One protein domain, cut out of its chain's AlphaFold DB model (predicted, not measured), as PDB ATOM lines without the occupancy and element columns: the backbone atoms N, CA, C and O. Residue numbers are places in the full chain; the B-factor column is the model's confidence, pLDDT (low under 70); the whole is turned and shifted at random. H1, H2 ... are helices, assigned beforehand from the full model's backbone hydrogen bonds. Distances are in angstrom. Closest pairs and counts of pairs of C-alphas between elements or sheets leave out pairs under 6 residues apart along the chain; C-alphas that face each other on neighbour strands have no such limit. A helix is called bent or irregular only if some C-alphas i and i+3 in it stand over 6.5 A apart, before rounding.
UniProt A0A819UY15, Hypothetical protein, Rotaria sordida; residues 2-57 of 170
ATOM      1  N   CYS A   2     233.979 210.154 132.007       64.31
ATOM      2  CA  CYS A   2     232.869 209.171 132.005       64.31
ATOM      3  C   CYS A   2     232.011 209.148 133.287       64.31
ATOM      4  O   CYS A   2     230.795 209.000 133.233       64.31
ATOM      5  N   ARG A   3     232.627 209.296 134.470       67.12
ATOM      6  CA  ARG A   3     231.890 209.276 135.748       67.12
ATOM      7  C   ARG A   3     230.997 210.508 135.948       67.12
ATOM      8  O   ARG A   3     229.959 210.382 136.590       67.12
ATOM      9  N   SER A   4     231.410 211.679 135.459       74.19
ATOM     10  CA  SER A   4     230.604 212.904 135.539       74.19
ATOM     11  C   SER A   4     229.456 212.855 134.532       74.19
ATOM     12  O   SER A   4     228.319 213.068 134.924       74.19
ATOM     13  N   GLU A   5     229.721 212.414 133.300       75.56
ATOM     14  CA  GLU A   5     228.702 212.262 132.249       75.56
ATOM     15  C   GLU A   5     227.587 211.284 132.644       75.56
ATOM     16  O   GLU A   5     226.408 211.609 132.531       75.56
ATOM     17  N   ILE A   6     227.938 210.113 133.196       77.88
ATOM     18  CA  ILE A   6     226.937 209.156 133.697       77.88
ATOM     19  C   ILE A   6     226.131 209.756 134.853       77.88
ATOM     20  O   ILE A   6     224.926 209.530 134.936       77.88
ATOM     21  N   ARG A   7     226.769 210.522 135.749       79.19
ATOM     22  CA  ARG A   7     226.076 211.162 136.875       79.19
ATOM     23  C   ARG A   7     225.034 212.167 136.390       79.19
ATOM     24  O   ARG A   7     223.955 212.211 136.973       79.19
ATOM     25  N   ASP A   8     225.336 212.932 135.350       80.56
ATOM     26  CA  ASP A   8     224.395 213.899 134.788       80.56
ATOM     27  C   ASP A   8     223.270 213.206 134.004       80.56
ATOM     28  O   ASP A   8     222.105 213.570 134.167       80.56
ATOM     29  N   LEU A   9     223.564 212.117 133.281       78.00
ATOM     30  CA  LEU A   9     222.544 211.271 132.641       78.00
ATOM     31  C   LEU A   9     221.557 210.655 133.646       78.00
ATOM     32  O   LEU A   9     220.365 210.530 133.364       78.00
ATOM     33  N   CYS A  10     222.041 210.267 134.830       78.31
ATOM     34  CA  CYS A  10     221.204 209.722 135.900       78.31
ATOM     35  C   CYS A  10     220.198 210.738 136.457       78.31
ATOM     36  O   CYS A  10     219.197 210.321 137.031       78.31
ATOM     37  N   LYS A  11     220.444 212.048 136.314       81.38
ATOM     38  CA  LYS A  11     219.511 213.089 136.777       81.38
ATOM     39  C   LYS A  11     218.309 213.240 135.844       81.38
ATOM     40  O   LYS A  11     217.234 213.611 136.297       81.38
ATOM     41  N   THR A  12     218.486 212.953 134.555       76.06
ATOM     42  CA  THR A  12     217.471 213.174 133.511       76.06
ATOM     43  C   THR A  12     216.760 211.897 133.071       76.06
ATOM     44  O   THR A  12     215.737 211.961 132.392       76.06
ATOM     45  N   THR A  13     217.279 210.726 133.449       65.94
ATOM     46  CA  THR A  13     216.825 209.440 132.917       65.94
ATOM     47  C   THR A  13     216.375 208.489 134.026       65.94
ATOM     48  O   THR A  13     217.107 208.235 134.975       65.94
ATOM     49  N   ILE A  14     215.188 207.894 133.870       65.12
ATOM     50  CA  ILE A  14     214.509 207.138 134.940       65.12
ATOM     51  C   ILE A  14     215.006 205.685 135.049       65.12
ATOM     52  O   ILE A  14     214.954 205.084 136.119       65.12
ATOM     53  N   THR A  15     215.503 205.088 133.955       78.00
ATOM     54  CA  THR A  15     215.884 203.665 133.947       78.00
ATOM     55  C   THR A  15     217.362 203.440 133.655       78.00
ATOM     56  O   THR A  15     217.967 204.067 132.784       78.00
ATOM     57  N   THR A  16     217.945 202.453 134.337       74.94
ATOM     58  CA  THR A  16     219.334 202.029 134.119       74.94
ATOM     59  C   THR A  16     219.570 201.553 132.683       74.94
ATOM     60  O   THR A  16     220.663 201.720 132.152       74.94
ATOM     61  N   HIS A  17     218.548 200.989 132.029       76.88
ATOM     62  CA  HIS A  17     218.643 200.532 130.644       76.88
ATOM     63  C   HIS A  17     218.847 201.694 129.667       76.88
ATOM     64  O   HIS A  17     219.742 201.634 128.829       76.88
ATOM     65  N   SER A  18     218.055 202.761 129.792       76.62
ATOM     66  CA  SER A  18     218.193 203.949 128.943       76.62
ATOM     67  C   SER A  18     219.523 204.666 129.173       76.62
ATOM     68  O   SER A  18     220.128 205.109 128.207       76.62
ATOM     69  N   ILE A  19     220.041 204.686 130.408       80.25
ATOM     70  CA  ILE A  19     221.372 205.255 130.687       80.25
ATOM     71  C   ILE A  19     222.460 204.476 129.940       80.25
ATOM     72  O   ILE A  19     223.305 205.065 129.276       80.25
ATOM     73  N   VAL A  20     222.424 203.142 130.006       78.62
ATOM     74  CA  VAL A  20     223.395 202.286 129.308       78.62
ATOM     75  C   VAL A  20     223.269 202.423 127.788       78.62
ATOM     76  O   VAL A  20     224.286 202.501 127.108       78.62
ATOM     77  N   ALA A  21     222.048 202.489 127.254       77.25
ATOM     78  CA  ALA A  21     221.814 202.644 125.820       77.25
ATOM     79  C   ALA A  21     222.335 203.988 125.288       77.25
ATOM     80  O   ALA A  21     223.072 204.003 124.305       77.25
ATOM     81  N   THR A  22     222.022 205.097 125.962       78.69
ATOM     82  CA  THR A  22     222.484 206.436 125.570       78.69
ATOM     83  C   THR A  22     224.003 206.561 125.679       78.69
ATOM     84  O   THR A  22     224.633 207.081 124.764       78.69
ATOM     85  N   SER A  23     224.614 206.012 126.733       78.88
ATOM     86  CA  SER A  23     226.077 206.008 126.884       78.88
ATOM     87  C   SER A  23     226.799 205.148 125.843       78.88
ATOM     88  O   SER A  23     227.952 205.405 125.530       78.88
ATOM     89  N   ILE A  24     226.158 204.097 125.328       77.56
ATOM     90  CA  ILE A  24     226.733 203.251 124.274       77.56
ATOM     91  C   ILE A  24     226.527 203.897 122.900       77.56
ATOM     92  O   ILE A  24     227.403 203.794 122.049       77.56
ATOM     93  N   ALA A  25     225.425 204.619 122.690       76.75
ATOM     94  CA  ALA A  25     225.145 205.319 121.437       76.75
ATOM     95  C   ALA A  25     226.167 206.424 121.104       76.75
ATOM     96  O   ALA A  25     226.314 206.779 119.939       76.75
ATOM     97  N   THR A  26     226.891 206.948 122.099       79.62
ATOM     98  CA  THR A  26     227.971 207.927 121.892       79.62
ATOM     99  C   THR A  26     229.317 207.287 121.530       79.62
ATOM    100  O   THR A  26     230.262 208.002 121.196       79.62
ATOM    101  N   ALA A  27     229.433 205.955 121.574       80.62
ATOM    102  CA  ALA A  27     230.653 205.244 121.203       80.62
ATOM    103  C   ALA A  27     230.803 205.120 119.677       80.62
ATOM    104  O   ALA A  27     229.825 205.029 118.935       80.62
ATOM    105  N   SER A  28     232.047 205.068 119.196       84.44
ATOM    106  CA  SER A  28     232.317 204.910 117.766       84.44
ATOM    107  C   SER A  28     231.892 203.531 117.254       84.44
ATOM    108  O   SER A  28     231.940 202.527 117.969       84.44
ATOM    109  N   THR A  29     231.546 203.453 115.971       80.06
ATOM    110  CA  THR A  29     231.121 202.214 115.299       80.06
ATOM    111  C   THR A  29     232.164 201.095 115.394       80.06
ATOM    112  O   THR A  29     231.801 199.927 115.518       80.06
ATOM    113  N   ALA A  30     233.455 201.443 115.398       83.31
ATOM    114  CA  ALA A  30     234.562 200.498 115.563       83.31
ATOM    115  C   ALA A  30     234.662 199.914 116.984       83.31
ATOM    116  O   ALA A  30     235.122 198.789 117.154       83.31
ATOM    117  N   VAL A  31     234.234 200.665 118.001       79.62
ATOM    118  CA  VAL A  31     234.162 200.186 119.390       79.62
ATOM    119  C   VAL A  31     232.898 199.355 119.587       79.62
ATOM    120  O   VAL A  31     232.949 198.285 120.187       79.62
ATOM    121  N   LEU A  32     231.770 199.798 119.026       77.31
ATOM    122  CA  LEU A  32     230.496 199.083 119.096       77.31
ATOM    123  C   LEU A  32     230.566 197.680 118.488       77.31
ATOM    124  O   LEU A  32     229.976 196.756 119.042       77.31
ATOM    125  N   SER A  33     231.314 197.498 117.397       81.44
ATOM    126  CA  SER A  33     231.485 196.188 116.757       81.44
ATOM    127  C   SER A  33     232.281 195.186 117.600       81.44
ATOM    128  O   SER A  33     232.144 193.980 117.408       81.44
ATOM    129  N   GLN A  34     233.084 195.666 118.554       84.38
ATOM    130  CA  GLN A  34     233.857 194.831 119.476       84.38
ATOM    131  C   GLN A  34     233.101 194.536 120.778       84.38
ATOM    132  O   GLN A  34     233.491 193.646 121.537       84.38
ATOM    133  N   LEU A  35     232.019 195.270 121.056       77.56
ATOM    134  CA  LEU A  35     231.244 195.094 122.274       77.56
ATOM    135  C   LEU A  35     230.224 193.958 122.112       77.56
ATOM    136  O   LEU A  35     229.445 193.934 121.157       77.56
ATOM    137  N   PRO A  36     230.157 193.016 123.068       78.56
ATOM    138  CA  PRO A  36     229.102 192.019 123.064       78.56
ATOM    139  C   PRO A  36     227.734 192.695 123.274       78.56
ATOM    140  O   PRO A  36     227.632 193.659 124.038       78.56
ATOM    141  N   PRO A  37     226.652 192.155 122.685       80.69
ATOM    142  CA  PRO A  37     225.303 192.678 122.884       80.69
ATOM    143  C   PRO A  37     224.951 192.835 124.372       80.69
ATOM    144  O   PRO A  37     225.235 191.941 125.175       80.69
ATOM    145  N   ILE A  38     224.250 193.915 124.742       74.12
ATOM    146  CA  ILE A  38     223.800 194.191 126.126       74.12
ATOM    147  C   ILE A  38     223.105 192.978 126.761       74.12
ATOM    148  O   ILE A  38     223.339 192.657 127.927       74.12
ATOM    149  N   ASN A  39     222.292 192.247 125.994       76.44
ATOM    150  CA  ASN A  39     221.608 191.048 126.480       76.44
ATOM    151  C   ASN A  39     222.585 189.918 126.851       76.44
ATOM    152  O   ASN A  39     222.344 189.187 127.813       76.44
ATOM    153  N   ASN A  40     223.707 189.794 126.137       82.62
ATOM    154  CA  ASN A  40     224.768 188.835 126.453       82.62
ATOM    155  C   ASN A  40     225.548 189.270 127.699       82.62
ATOM    156  O   ASN A  40     225.864 188.425 128.540       82.62
ATOM    157  N   LEU A  41     225.795 190.572 127.867       79.06
ATOM    158  CA  LEU A  41     226.397 191.132 129.081       79.06
ATOM    159  C   LEU A  41     225.509 190.890 130.304       79.06
ATOM    160  O   LEU A  41     225.971 190.317 131.290       79.06
ATOM    161  N   LYS A  42     224.214 191.227 130.216       77.75
ATOM    162  CA  LYS A  42     223.226 190.985 131.277       77.75
ATOM    163  C   LYS A  42     223.190 189.510 131.662       77.75
ATOM    164  O   LYS A  42     223.314 189.183 132.839       77.75
ATOM    165  N   ARG A  43     223.107 188.609 130.676       79.12
ATOM    166  CA  ARG A  43     223.107 187.157 130.910       79.12
ATOM    167  C   ARG A  43     224.407 186.675 131.545       79.12
ATOM    168  O   ARG A  43     224.363 185.849 132.447       79.12
ATOM    169  N   THR A  44     225.551 187.208 131.126       80.88
ATOM    170  CA  THR A  44     226.860 186.859 131.698       80.88
ATOM    171  C   THR A  44     226.973 187.309 133.150       80.88
ATOM    172  O   THR A  44     227.431 186.533 133.987       80.88
ATOM    173  N   ILE A  45     226.513 188.522 133.467       76.38
ATOM    174  CA  ILE A  45     226.463 189.053 134.834       76.38
ATOM    175  C   ILE A  45     225.515 188.210 135.689       76.38
ATOM    176  O   ILE A  45     225.914 187.760 136.759       76.38
ATOM    177  N   CYS A  46     224.297 187.935 135.212       73.50
ATOM    178  CA  CYS A  46     223.334 187.080 135.907       73.50
ATOM    179  C   CYS A  46     223.889 185.670 136.133       73.50
ATOM    180  O   CYS A  46     223.805 185.168 137.245       73.50
ATOM    181  N   ARG A  47     224.523 185.062 135.123       78.38
ATOM    182  CA  ARG A  47     225.154 183.743 135.239       78.38
ATOM    183  C   ARG A  47     226.299 183.757 136.244       78.38
ATOM    184  O   ARG A  47     226.362 182.864 137.067       78.38
ATOM    185  N   ARG A  48     227.187 184.758 136.221       75.25
ATOM    186  CA  ARG A  48     228.275 184.891 137.213       75.25
ATOM    187  C   ARG A  48     227.751 185.113 138.628       75.25
ATOM    188  O   ARG A  48     228.334 184.581 139.565       75.25
ATOM    189  N   ARG A  49     226.670 185.884 138.777       69.44
ATOM    190  CA  ARG A  49     225.987 186.065 140.062       69.44
ATOM    191  C   ARG A  49     225.387 184.738 140.532       69.44
ATOM    192  O   ARG A  49     225.675 184.328 141.641       69.44
ATOM    193  N   ALA A  50     224.665 184.019 139.677       69.31
ATOM    194  CA  ALA A  50     224.059 182.731 140.022       69.31
ATOM    195  C   ALA A  50     225.078 181.595 140.239       69.31
ATOM    196  O   ALA A  50     224.828 180.696 141.029       69.31
ATOM    197  N   ALA A  51     226.219 181.623 139.546       70.38
ATOM    198  CA  ALA A  51     227.186 180.528 139.556       70.38
ATOM    199  C   ALA A  51     228.018 180.441 140.841       70.38
ATOM    200  O   ALA A  51     228.588 179.386 141.093       70.38
ATOM    201  N   ASN A  52     228.137 181.526 141.616       60.94
ATOM    202  CA  ASN A  52     229.150 181.580 142.672       60.94
ATOM    203  C   ASN A  52     228.624 181.564 144.101       60.94
ATOM    204  O   ASN A  52     229.338 181.067 144.959       60.94
ATOM    205  N   LEU A  53     227.418 182.038 144.396       62.91
ATOM    206  CA  LEU A  53     226.828 181.918 145.731       62.91
ATOM    207  C   LEU A  53     225.308 181.890 145.543       62.91
ATOM    208  O   LEU A  53     224.802 182.599 144.676       62.91
ATOM    209  N   ASN A  54     224.575 181.089 146.322       68.06
ATOM    210  CA  ASN A  54     223.108 181.124 146.391       68.06
ATOM    211  C   ASN A  54     222.652 182.482 146.954       68.06
ATOM    212  O   ASN A  54     222.244 182.585 148.110       68.06
ATOM    213  N   PHE A  55     222.814 183.550 146.175       69.56
ATOM    214  CA  PHE A  55     222.476 184.894 146.599       69.56
ATOM    215  C   PHE A  55     220.961 184.981 146.798       69.56
ATOM    216  O   PHE A  55     220.207 184.487 145.952       69.56
ATOM    217  N   PRO A  56     220.503 185.614 147.890       69.31
ATOM    218  CA  PRO A  56     219.086 185.873 148.078       69.31
ATOM    219  C   PRO A  56     218.556 186.770 146.950       69.31
ATOM    220  O   PRO A  56     219.305 187.525 146.322       69.31
ATOM    221  N   ALA A  57     217.252 186.681 146.685       72.88
ATOM    222  CA  ALA A  57     216.593 187.583 145.751       72.88
ATOM    223  C   ALA A  57     216.793 189.043 146.190       72.88
ATOM    224  O   ALA A  57     216.867 189.333 147.386       72.88
TER     225      ALA A  57
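AT A GLANCE: This is residues 2 to 57 of the 170 residues of the protein "Hypothetical protein" of Rotaria sordida (UniProt A0A819UY15). The model is an open, loose chain of helices: H1 and H2 meet as a V, the single short turn of H3 follows beyond the far end of H2, and the long H4 leads away from them. Residues 39 to 57, of which 39 to 52 belong to H4, stick out as a free arm with a short tail at its end, and H4 touches no other helix. The printed part has 56 residues, with four named helices in the order H1, H2, H3, H4 and no named strand, and its class is all helix. The whole is loose, with a radius of gyration of the C-alphas of 14.1 A, and its C-alphas span 36 by 29 by 16 A.

IN THESE COORDINATES: H1 comes first, residues 2 to 12, and runs from C-alpha 2 at (232.869, 209.171, 132.005) to C-alpha 12 at (217.471, 213.174, 133.511), a length of 16.0 A. H2 is residues 16 to 25, Thr 16 to Ala 25, and measures 14.3 A from first to last C-alpha. H3 is residues 29 to 32, Thr 29 to Leu 32, four residues with 5.0 A between the first and last C-alpha. H4 is residues 38 to 52, the longest helix with 15 residues; it begins with C-alpha 38 at (223.800, 194.191, 126.126) and ends with C-alpha 52 at (229.150, 181.580, 142.672), 21.5 A away. H4 is neither bent nor irregular, but only just: C-alphas 49 and 52 are 6.1 A apart. Residues 53 to 57 follow H4, and the printed part ends with C-alpha 57 at (216.593, 187.583, 145.751).

HOW THE PARTS SIT: H1 and H2 touch, with 4 pairs of C-alphas within 8 A, and their closest C-alphas are those of Leu 9 and Ile 19, 6.4 A apart. The two helices stand at a steep tilt of 54 degrees and run opposite ways, with 10.7 A from centre to centre. H2 and H3 are close but not clearly touching: one pair of C-alphas is within 8 A, that of Ile 24 and Leu 32, 7.6 A apart. Their centres are 15.0 A apart. H3 is apart from H1, and H3 and H4 are apart although they follow each other in the chain. H4 is also apart from H1 and from H2. In H2 every O i to N i+4 pair is within hydrogen-bond range, while in H1 it is 5 of 7 pairs and in H4 10 of 11. H3 is too short for such a pair, and its one O i to N i+3 pair is not within range.

THE WHOLE: The two C-alphas farthest apart in the domain are those of Ala 30 and Pro 56, at 38.9 A, and from the first to the last printed C-alpha, Cys 2 to Ala 57, it is 30.3 A. Residues 25 to 31, of which 29 to 31 belong to H3, stand free, as do residues 39 to 57. Without these stretches the body has 30 residues, spans 29 by 18 by 9 A and has a radius of gyration of 10.3 A. The printed part has no cut. The links H1 to H2, H2 to H3 and H3 to H4 are tight, with 3, 3 and 5 residues between the helices, and no link is long. The mean pLDDT of the printed part is 75.9. Confidence is under 70 at 11 residues, namely 2 to 3, 13 to 14, 49 to 50 and 52 to 56.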